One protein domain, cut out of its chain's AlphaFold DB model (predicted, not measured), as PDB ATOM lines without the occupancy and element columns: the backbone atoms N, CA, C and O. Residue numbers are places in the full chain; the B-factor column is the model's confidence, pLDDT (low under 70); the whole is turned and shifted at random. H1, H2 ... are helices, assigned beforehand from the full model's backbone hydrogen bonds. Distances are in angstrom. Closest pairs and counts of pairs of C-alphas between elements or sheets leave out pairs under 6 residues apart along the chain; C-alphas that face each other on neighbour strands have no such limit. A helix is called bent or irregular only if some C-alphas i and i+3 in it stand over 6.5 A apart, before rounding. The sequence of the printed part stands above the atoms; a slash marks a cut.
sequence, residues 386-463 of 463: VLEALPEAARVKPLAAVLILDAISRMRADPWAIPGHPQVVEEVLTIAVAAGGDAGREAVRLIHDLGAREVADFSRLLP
ATOM      1  N   VAL A 386     228.479 136.148 163.488       96.25
ATOM      2  CA  VAL A 386     229.188 134.939 163.913       96.25
ATOM      3  C   VAL A 386     229.571 134.071 162.719       96.25
ATOM      4  O   VAL A 386     230.705 133.599 162.664       96.25
ATOM      5  N   LEU A 387     228.649 133.856 161.779       95.44
ATOM      6  CA  LEU A 387     228.898 133.063 160.579       95.44
ATOM      7  C   LEU A 387     230.003 133.695 159.728       95.44
ATOM      8  O   LEU A 387     230.949 132.998 159.380       95.44
ATOM      9  N   GLU A 388     229.956 135.003 159.476       95.06
ATOM     10  CA  GLU A 388     231.002 135.713 158.726       95.06
ATOM     11  C   GLU A 388     232.399 135.563 159.358       95.06
ATOM     12  O   GLU A 388     233.388 135.402 158.642       95.06
ATOM     13  N   ALA A 389     232.491 135.530 160.693       96.62
ATOM     14  CA  ALA A 389     233.749 135.347 161.425       96.62
ATOM     15  C   ALA A 389     234.201 133.874 161.559       96.62
ATOM     16  O   ALA A 389     235.349 133.586 161.921       96.62
ATOM     17  N   LEU A 390     233.313 132.909 161.307       96.69
ATOM     18  CA  LEU A 390     233.547 131.500 161.623       96.69
ATOM     19  C   LEU A 390     234.649 130.817 160.785       96.69
ATOM     20  O   LEU A 390     235.349 129.966 161.340       96.69
ATOM     21  N   PRO A 391     234.881 131.162 159.501       97.69
ATOM     22  CA  PRO A 391     236.006 130.621 158.742       97.69
ATOM     23  C   PRO A 391     237.361 130.957 159.367       97.69
ATOM     24  O   PRO A 391     238.255 130.111 159.405       97.69
ATOM     25  N   GLU A 392     237.519 132.164 159.917       96.38
ATOM     26  CA  GLU A 392     238.731 132.537 160.650       96.38
ATOM     27  C   GLU A 392     238.886 131.682 161.913       96.38
ATOM     28  O   GLU A 392     239.939 131.079 162.136       96.38
ATOM     29  N   ALA A 393     237.806 131.539 162.686       96.88
ATOM     30  CA  ALA A 393     237.780 130.658 163.848       96.88
ATOM     31  C   ALA A 393     238.147 129.212 163.499       96.88
ATOM     32  O   ALA A 393     238.881 128.572 164.251       96.88
ATOM     33  N   ALA A 394     237.680 128.698 162.358       97.69
ATOM     34  CA  ALA A 394     237.965 127.341 161.912       97.69
ATOM     35  C   ALA A 394     239.457 127.123 161.637       97.69
ATOM     36  O   ALA A 394     239.970 126.048 161.932       97.69
ATOM     37  N   ARG A 395     240.179 128.138 161.143       97.06
ATOM     38  CA  ARG A 395     241.634 128.050 160.919       97.06
ATOM     39  C   ARG A 395     242.431 128.001 162.226       97.06
ATOM     40  O   ARG A 395     243.503 127.405 162.254       97.06
ATOM     41  N   VAL A 396     241.916 128.601 163.302       96.62
ATOM     42  CA  VAL A 396     242.601 128.680 164.609       96.62
ATOM     43  C   VAL A 396     242.185 127.546 165.553       96.62
ATOM     44  O   VAL A 396     243.029 126.924 166.198       96.62
ATOM     45  N   LYS A 397     240.883 127.257 165.649       96.88
ATOM     46  CA  LYS A 397     240.291 126.199 166.486       96.88
ATOM     47  C   LYS A 397     239.220 125.418 165.697       96.88
ATOM     48  O   LYS A 397     238.029 125.584 165.972       96.88
ATOM     49  N   PRO A 398     239.615 124.510 164.779       97.25
ATOM     50  CA  PRO A 398     238.687 123.806 163.885       97.25
ATOM     51  C   PRO A 398     237.539 123.087 164.607       97.25
ATOM     52  O   PRO A 398     236.376 123.245 164.247       97.25
ATOM     53  N   LEU A 399     237.845 122.347 165.683       97.75
ATOM     54  CA  LEU A 399     236.825 121.645 166.472       97.75
ATOM     55  C   LEU A 399     235.817 122.622 167.088       97.75
ATOM     56  O   LEU A 399     234.619 122.356 167.109       97.75
ATOM     57  N   ALA A 400     236.294 123.762 167.590       97.62
ATOM     58  CA  ALA A 400     235.427 124.744 168.218       97.62
ATOM     59  C   ALA A 400     234.461 125.381 167.221       97.62
ATOM     60  O   ALA A 400     233.276 125.497 167.528       97.62
ATOM     61  N   ALA A 401     234.962 125.733 166.035       97.62
ATOM     62  CA  ALA A 401     234.160 126.308 164.965       97.62
ATOM     63  C   ALA A 401     233.031 125.365 164.522       97.62
ATOM     64  O   ALA A 401     231.889 125.800 164.410       97.62
ATOM     65  N   VAL A 402     233.308 124.065 164.365       97.69
ATOM     66  CA  VAL A 402     232.270 123.077 164.010       97.69
ATOM     67  C   VAL A 402     231.226 122.919 165.111       97.69
ATOM     68  O   VAL A 402     230.039 122.843 164.817       97.69
ATOM     69  N   LEU A 403     231.638 122.894 166.381       97.12
ATOM     70  CA  LEU A 403     230.691 122.794 167.496       97.12
ATOM     71  C   LEU A 403     229.798 124.039 167.613       97.12
ATOM     72  O   LEU A 403     228.619 123.914 167.933       97.12
ATOM     73  N   ILE A 404     230.345 125.228 167.340       97.06
ATOM     74  CA  ILE A 404     229.564 126.470 167.244       97.06
ATOM     75  C   ILE A 404     228.576 126.377 166.079       97.06
ATOM     76  O   ILE A 404     227.399 126.684 166.259       97.06
ATOM     77  N   LEU A 405     229.027 125.909 164.913       96.06
ATOM     78  CA  LEU A 405     228.181 125.756 163.733       96.06
ATOM     79  C   LEU A 405     227.024 124.776 163.967       96.06
ATOM     80  O   LEU A 405     225.884 125.071 163.615       96.06
ATOM     81  N   ASP A 406     227.303 123.633 164.601       95.25
ATOM     82  CA  ASP A 406     226.282 122.656 164.987       95.25
ATOM     83  C   ASP A 406     225.265 123.282 165.946       95.25
ATOM     84  O   ASP A 406     224.062 123.149 165.724       95.25
ATOM     85  N   ALA A 407     225.725 124.022 166.959       94.44
ATOM     86  CA  ALA A 407     224.839 124.707 167.895       94.44
ATOM     87  C   ALA A 407     223.926 125.720 167.184       94.44
ATOM     88  O   ALA A 407     222.710 125.656 167.362       94.44
ATOM     89  N   ILE A 408     224.479 126.576 166.314       93.31
ATOM     90  CA  ILE A 408     223.704 127.539 165.510       93.31
ATOM     91  C   ILE A 408     222.669 126.813 164.648       93.31
ATOM     92  O   ILE A 408     221.504 127.194 164.637       93.31
ATOM     93  N   SER A 409     223.049 125.709 163.997       91.56
ATOM     94  CA  SER A 409     222.134 124.934 163.148       91.56
ATOM     95  C   SER A 409     220.933 124.337 163.896       91.56
ATOM     96  O   SER A 409     219.983 123.867 163.266       91.56
ATOM     97  N   ARG A 410     220.988 124.280 165.232       90.00
ATOM     98  CA  ARG A 410     219.929 123.748 166.101       90.00
ATOM     99  C   ARG A 410     219.090 124.849 166.752       90.00
ATOM    100  O   ARG A 410     218.043 124.531 167.321       90.00
ATOM    101  N   MET A 411     219.509 126.112 166.673       88.44
ATOM    102  CA  MET A 411     218.766 127.243 167.229       88.44
ATOM    103  C   MET A 411     217.511 127.508 166.395       88.44
ATOM    104  O   MET A 411     217.571 127.699 165.184       88.44
ATOM    105  N   ARG A 412     216.343 127.523 167.045       72.81
ATOM    106  CA  ARG A 412     215.050 127.701 166.355       72.81
ATOM    107  C   ARG A 412     214.798 129.132 165.890       72.81
ATOM    108  O   ARG A 412     213.974 129.329 165.005       72.81
ATOM    109  N   ALA A 413     215.462 130.101 166.513       73.12
ATOM    110  CA  ALA A 413     215.242 131.519 166.256       73.12
ATOM    111  C   ALA A 413     215.708 131.961 164.857       73.12
ATOM    112  O   ALA A 413     215.193 132.951 164.348       73.12
ATOM    113  N   ASP A 414     216.623 131.219 164.221       73.12
ATOM    114  CA  ASP A 414     217.159 131.560 162.901       73.12
ATOM    115  C   ASP A 414     217.264 130.325 161.983       73.12
ATOM    116  O   ASP A 414     218.341 129.749 161.803       73.12
ATOM    117  N   PRO A 415     216.143 129.889 161.376       78.00
ATOM    118  CA  PRO A 415     216.141 128.741 160.469       78.00
ATOM    119  C   PRO A 415     216.932 128.996 159.174       78.00
ATOM    120  O   PRO A 415     217.240 128.044 158.455       78.00
ATOM    121  N   TRP A 416     217.265 130.256 158.869       83.88
ATOM    122  CA  TRP A 416     217.974 130.655 157.652       83.88
ATOM    123  C   TRP A 416     219.481 130.818 157.856       83.88
ATOM    124  O   TRP A 416     220.190 130.966 156.863       83.88
ATOM    125  N   ALA A 417     219.986 130.712 159.089       85.44
ATOM    126  CA  ALA A 417     221.409 130.819 159.405       85.44
ATOM    127  C   ALA A 417     222.281 129.974 158.458       85.44
ATOM    128  O   ALA A 417     223.183 130.492 157.801       85.44
ATOM    129  N   ILE A 418     221.969 128.679 158.340       88.56
ATOM    130  CA  ILE A 418     222.723 127.738 157.500       88.56
ATOM    131  C   ILE A 418     222.392 127.907 156.006       88.56
ATOM    132  O   ILE A 418     223.328 128.119 155.230       88.56
ATOM    133  N   PRO A 419     221.116 127.872 155.561       86.75
ATOM    134  CA  PRO A 419     220.798 127.988 154.133       86.75
ATOM    135  C   PRO A 419     221.150 129.350 153.518       86.75
ATOM    136  O   PRO A 419     221.362 129.435 152.312       86.75
ATOM    137  N   GLY A 420     221.201 130.411 154.327       89.62
ATOM    138  CA  GLY A 420     221.561 131.763 153.903       89.62
ATOM    139  C   GLY A 420     223.066 131.987 153.730       89.62
ATOM    140  O   GLY A 420     223.450 132.932 153.049       89.62
ATOM    141  N   HIS A 421     223.914 131.111 154.286       93.44
ATOM    142  CA  HIS A 421     225.377 131.251 154.253       93.44
ATOM    143  C   HIS A 421     226.102 129.971 153.786       93.44
ATOM    144  O   HIS A 421     227.077 129.549 154.413       93.44
ATOM    145  N   PRO A 422     225.679 129.317 152.688       93.12
ATOM    146  CA  PRO A 422     226.184 127.993 152.328       93.12
ATOM    147  C   PRO A 422     227.694 127.982 152.055       93.12
ATOM    148  O   PRO A 422     228.361 127.016 152.414       93.12
ATOM    149  N   GLN A 423     228.253 129.058 151.487       95.25
ATOM    150  CA  GLN A 423     229.691 129.169 151.216       95.25
ATOM    151  C   GLN A 423     230.519 129.201 152.507       95.25
ATOM    152  O   GLN A 423     231.554 128.549 152.599       95.25
ATOM    153  N   VAL A 424     230.039 129.930 153.518       95.38
ATOM    154  CA  VAL A 424     230.689 130.026 154.831       95.38
ATOM    155  C   VAL A 424     230.678 128.665 155.525       95.38
ATOM    156  O   VAL A 424     231.700 128.206 156.032       95.38
ATOM    157  N   VAL A 425     229.518 128.003 155.528       96.25
ATOM    158  CA  VAL A 425     229.337 126.685 156.151       96.25
ATOM    159  C   VAL A 425     230.242 125.650 155.489       96.25
ATOM    160  O   VAL A 425     230.936 124.900 156.177       96.25
ATOM    161  N   GLU A 426     230.290 125.646 154.159       97.06
ATOM    162  CA  GLU A 426     231.176 124.779 153.390       97.06
ATOM    163  C   GLU A 426     232.652 125.004 153.731       97.06
ATOM    164  O   GLU A 426     233.391 124.036 153.919       97.06
ATOM    165  N   GLU A 427     233.088 126.261 153.829       98.06
ATOM    166  CA  GLU A 427     234.472 126.590 154.158       98.06
ATOM    167  C   GLU A 427     234.856 126.067 155.549       98.06
ATOM    168  O   GLU A 427     235.874 125.383 155.693       98.06
ATOM    169  N   VAL A 428     234.019 126.309 156.564       97.94
ATOM    170  CA  VAL A 428     234.249 125.824 157.936       97.94
ATOM    171  C   VAL A 428     234.337 124.298 157.977       97.94
ATOM    172  O   VAL A 428     235.264 123.746 158.579       97.94
ATOM    173  N   LEU A 429     233.404 123.607 157.316       98.00
ATOM    174  CA  LEU A 429     233.387 122.145 157.248       98.00
ATOM    175  C   LEU A 429     234.617 121.600 156.516       98.00
ATOM    176  O   LEU A 429     235.234 120.650 156.992       98.00
ATOM    177  N   THR A 430     235.021 122.230 155.412       98.12
ATOM    178  CA  THR A 430     236.217 121.848 154.644       98.12
ATOM    179  C   THR A 430     237.478 121.958 155.497       98.12
ATOM    180  O   THR A 430     238.271 121.016 155.555       98.12
ATOM    181  N   ILE A 431     237.647 123.080 156.207       97.94
ATOM    182  CA  ILE A 431     238.787 123.298 157.107       97.94
ATOM    183  C   ILE A 431     238.814 122.228 158.205       97.94
ATOM    184  O   ILE A 431     239.869 121.662 158.494       97.94
ATOM    185  N   ALA A 432     237.665 121.913 158.801       97.38
ATOM    186  CA  ALA A 432     237.589 120.940 159.882       97.38
ATOM    187  C   ALA A 432     237.806 119.490 159.425       97.38
ATOM    188  O   ALA A 432     238.502 118.741 160.114       97.38
ATOM    189  N   VAL A 433     237.276 119.097 158.261       97.50
ATOM    190  CA  VAL A 433     237.551 117.789 157.643       97.50
ATOM    191  C   VAL A 433     239.047 117.646 157.364       97.50
ATOM    192  O   VAL A 433     239.645 116.646 157.759       97.50
ATOM    193  N   ALA A 434     239.671 118.668 156.771       97.06
ATOM    194  CA  ALA A 434     241.103 118.671 156.482       97.06
ATOM    195  C   ALA A 434     241.975 118.641 157.752       97.06
ATOM    196  O   ALA A 434     243.032 118.011 157.754       97.06
ATOM    197  N   ALA A 435     241.531 119.277 158.843       96.19
ATOM    198  CA  ALA A 435     242.221 119.232 160.132       96.19
ATOM    199  C   ALA A 435     242.235 117.823 160.761       96.19
ATOM    200  O   ALA A 435     243.112 117.518 161.572       96.19
ATOM    201  N   GLY A 436     241.286 116.956 160.390       94.12
ATOM    202  CA  GLY A 436     241.185 115.591 160.898       94.12
ATOM    203  C   GLY A 436     240.904 115.524 162.404       94.12
ATOM    204  O   GLY A 436     240.354 116.448 163.009       94.12
ATOM    205  N   GLY A 437     241.243 114.390 163.025       96.44
ATOM    206  CA  GLY A 437     241.058 114.189 164.465       96.44
ATOM    207  C   GLY A 437     239.600 114.360 164.903       96.44
ATOM    208  O   GLY A 437     238.684 113.854 164.258       96.44
ATOM    209  N   ASP A 438     239.384 115.033 166.030       97.31
ATOM    210  CA  ASP A 438     238.044 115.267 166.584       97.31
ATOM    211  C   ASP A 438     237.248 116.264 165.732       97.31
ATOM    212  O   ASP A 438     236.050 116.077 165.531       97.31
ATOM    213  N   ALA A 439     237.919 117.274 165.169       96.94
ATOM    214  CA  ALA A 439     237.291 118.280 164.314       96.94
ATOM    215  C   ALA A 439     236.690 117.654 163.051       96.94
ATOM    216  O   ALA A 439     235.529 117.901 162.737       96.94
ATOM    217  N   GLY A 440     237.452 116.791 162.372       97.31
ATOM    218  CA  GLY A 440     236.975 116.095 161.178       97.31
ATOM    219  C   GLY A 440     235.818 115.142 161.476       97.31
ATOM    220  O   GLY A 440     234.861 115.084 160.708       97.31
ATOM    221  N   ARG A 441     235.852 114.441 162.621       97.88
ATOM    222  CA  ARG A 441     234.742 113.562 163.032       97.88
ATOM    223  C   ARG A 441     233.457 114.344 163.302       97.88
ATOM    224  O   ARG A 441     232.401 113.936 162.825       97.88
ATOM    225  N   GLU A 442     233.543 115.466 164.015       97.81
ATOM    226  CA  GLU A 442     232.379 116.326 164.254       97.81
ATOM    227  C   GLU A 442     231.868 116.983 162.966       97.81
ATOM    228  O   GLU A 442     230.658 117.083 162.782       97.81
ATOM    229  N   ALA A 443     232.756 117.360 162.040       97.69
ATOM    230  CA  ALA A 443     232.361 117.927 160.750       97.69
ATOM    231  C   ALA A 443     231.576 116.910 159.909       97.69
ATOM    232  O   ALA A 443     230.495 117.223 159.416       97.69
ATOM    233  N   VAL A 444     232.065 115.670 159.812       97.69
ATOM    234  CA  VAL A 444     231.360 114.574 159.123       97.69
ATOM    235  C   VAL A 444     230.007 114.285 159.778       97.69
ATOM    236  O   VAL A 444     229.007 114.127 159.078       97.69
ATOM    237  N   ARG A 445     229.943 114.260 161.118       97.69
ATOM    238  CA  ARG A 445     228.673 114.099 161.845       97.69
ATOM    239  C   ARG A 445     227.693 115.221 161.494       97.69
ATOM    240  O   ARG A 445     226.531 114.932 161.221       97.69
ATOM    241  N   LEU A 446     228.157 116.471 161.496       97.19
ATOM    242  CA  LEU A 446     227.331 117.633 161.184       97.19
ATOM    243  C   LEU A 446     226.848 117.619 159.727       97.19
ATOM    244  O   LEU A 446     225.676 117.888 159.492       97.19
ATOM    245  N   ILE A 447     227.691 117.236 158.763       97.12
ATOM    246  CA  ILE A 447     227.295 117.080 157.351       97.12
ATOM    247  C   ILE A 447     226.127 116.093 157.221       97.12
ATOM    248  O   ILE A 447     225.121 116.408 156.586       97.12
ATOM    249  N   HIS A 448     226.231 114.917 157.852       96.44
ATOM    250  CA  HIS A 448     225.146 113.934 157.835       96.44
ATOM    251  C   HIS A 448     223.877 114.450 158.523       96.44
ATOM    252  O   HIS A 448     222.778 114.230 158.020       96.44
ATOM    253  N   ASP A 449     224.013 115.137 159.659       95.50
ATOM    254  CA  ASP A 449     222.889 115.681 160.424       95.50
ATOM    255  C   ASP A 449     222.152 116.804 159.666       95.50
ATOM    256  O   ASP A 449     220.922 116.808 159.639       95.50
ATOM    257  N   LEU A 450     222.876 117.704 158.988       93.94
ATOM    258  CA  LEU A 450     222.291 118.758 158.147       93.94
ATOM    259  C   LEU A 450     221.529 118.181 156.950       93.94
ATOM    260  O   LEU A 450     220.417 118.633 156.668       93.94
ATOM    261  N   GLY A 451     222.089 117.161 156.293       92.81
ATOM    262  CA  GLY A 451     221.420 116.459 155.197       92.81
ATOM    263  C   GLY A 451     220.182 115.693 155.667       92.81
ATOM    264  O   GLY A 451     219.125 115.788 155.050       92.81
ATOM    265  N   ALA A 452     220.271 114.993 156.804       93.44
ATOM    266  CA  ALA A 452     219.156 114.235 157.377       93.44
ATOM    267  C   ALA A 452     217.989 115.122 157.844       93.44
ATOM    268  O   ALA A 452     216.844 114.678 157.839       93.44
ATOM    269  N   ARG A 453     218.274 116.365 158.254       92.31
ATOM    270  CA  ARG A 453     217.263 117.372 158.611       92.31
ATOM    271  C   ARG A 453     216.773 118.199 157.416       92.31
ATOM    272  O   ARG A 453     216.001 119.127 157.633       92.31
ATOM    273  N   GLU A 454     217.231 117.894 156.200       90.19
ATOM    274  CA  GLU A 454     216.920 118.642 154.971       90.19
ATOM    275  C   GLU A 454     217.250 120.147 155.073       90.19
ATOM    276  O   GLU A 454     216.611 120.986 154.443       90.19
ATOM    277  N   VAL A 455     218.264 120.505 155.873       88.00
ATOM    278  CA  VAL A 455     218.692 121.903 156.063       88.00
ATOM    279  C   VAL A 455     219.605 122.348 154.921       88.00
ATOM    280  O   VAL A 455     219.425 123.432 154.373       88.00
ATOM    281  N   ALA A 456     220.601 121.527 154.575       89.69
ATOM    282  CA  ALA A 456     221.550 121.770 153.489       89.69
ATOM    283  C   ALA A 456     222.326 120.484 153.142       89.69
ATOM    284  O   ALA A 456     222.541 119.639 154.012       89.69
ATOM    285  N   ASP A 457     222.781 120.354 151.891       91.81
ATOM    286  CA  ASP A 457     223.584 119.215 151.422       91.81
ATOM    287  C   ASP A 457     225.055 119.611 151.218       91.81
ATOM    288  O   ASP A 457     225.400 120.383 150.322       91.81
ATOM    289  N   PHE A 458     225.926 119.033 152.048       94.19
ATOM    290  CA  PHE A 458     227.383 119.172 151.975       94.19
ATOM    291  C   PHE A 458     228.090 117.819 151.776       94.19
ATOM    292  O   PHE A 458     229.279 117.689 152.059       94.19
ATOM    293  N   SER A 459     227.375 116.801 151.283       91.88
ATOM    294  CA  SER A 459     227.873 115.423 151.120       91.88
ATOM    295  C   SER A 459     229.154 115.316 150.286       91.88
ATOM    296  O   SER A 459     229.978 114.438 150.527       91.88
ATOM    297  N   ARG A 460     229.385 116.255 149.362       94.19
ATOM    298  CA  ARG A 460     230.618 116.335 148.559       94.19
ATOM    299  C   ARG A 460     231.903 116.598 149.355       94.19
ATOM    300  O   ARG A 460     232.981 116.492 148.785       94.19
ATOM    301  N   LEU A 461     231.789 117.011 150.620       92.06
ATOM    302  CA  LEU A 461     232.927 117.250 151.515       92.06
ATOM    303  C   LEU A 461     233.338 115.993 152.297       92.06
ATOM    304  O   LEU A 461     234.313 116.033 153.046       92.06
ATOM    305  N   LEU A 462     232.576 114.902 152.178       89.50
ATOM    306  CA  LEU A 462     232.881 113.647 152.851       89.50
ATOM    307  C   LEU A 462     234.097 112.964 152.190       89.50
ATOM    308  O   LEU A 462     234.209 112.998 150.962       89.50
ATOM    309  N   PRO A 463     235.010 112.385 152.993       75.69
ATOM    310  CA  PRO A 463     236.222 111.726 152.507       75.69
ATOM    311  C   PRO A 463     235.975 110.402 151.775       75.69
ATOM    312  O   PRO A 463     234.947 109.737 152.046       75.69
TER     313      PRO A 463
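This is residues 386 to 463 of the 463 residues of an uncharacterized protein of Acidimicrobiaceae bacterium (UniProt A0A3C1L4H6). Four helices stand in a compact up-and-down bundle: H2 and H3 make its middle, H1 packs on one side of that pair and H4 on the other. A long loop, residues 411 to 421, joins H2 to H3 at one end, and after H4 the tail, residues 453 to 463, folds back past H4. The printed part has 78 residues with four named helices, H1 to H4 in chain order, and no named strand; the class is all helix. The radius of gyration of the C-alphas is 11.0 A, and the spans are 30 by 24 by 18 A.

Find C-alpha 386 at (229.188, 134.939, 163.913); from there H1 runs to residue 396, 14.8 A away. It is irregular: C-alphas 388 and 391 are 7.1 A apart. H2, residues 398 to 410, covers 18.9 A, and H3, residues 422 to 435, covers 19.9 A. H4, residues 437 to 452, covers 23.0 A and ends at C-alpha 452, (219.156, 114.235, 157.377).

Begin at the hub, H2 and H3, each touching three helices. They form a hairpin at a steep tilt of 38 degrees; their closest C-alphas, of Pro 398 and Ala 432, are 5.0 A apart. H1 touches H3, running the same way at a shallow tilt of 17 degrees, closest at the C-alphas of Pro 391 and Val 428, 5.2 A. Look next at H4, which touches H2 where the C-alphas of Leu 399 and Ala 439 come closest, 4.0 A. H1 and H4 are apart. Every O i to N i+4 pair is within hydrogen-bond range in H2, H3 and H4; in H1, 5 of 7 are.

The farthest C-alphas, of Ala 413 and Pro 463, are 32.0 A apart. The printed part has no cut; the link from H2 to H3 is long, and the other two are tight. Mean pLDDT of the printed part is 93.6, and no printed residue is under 70.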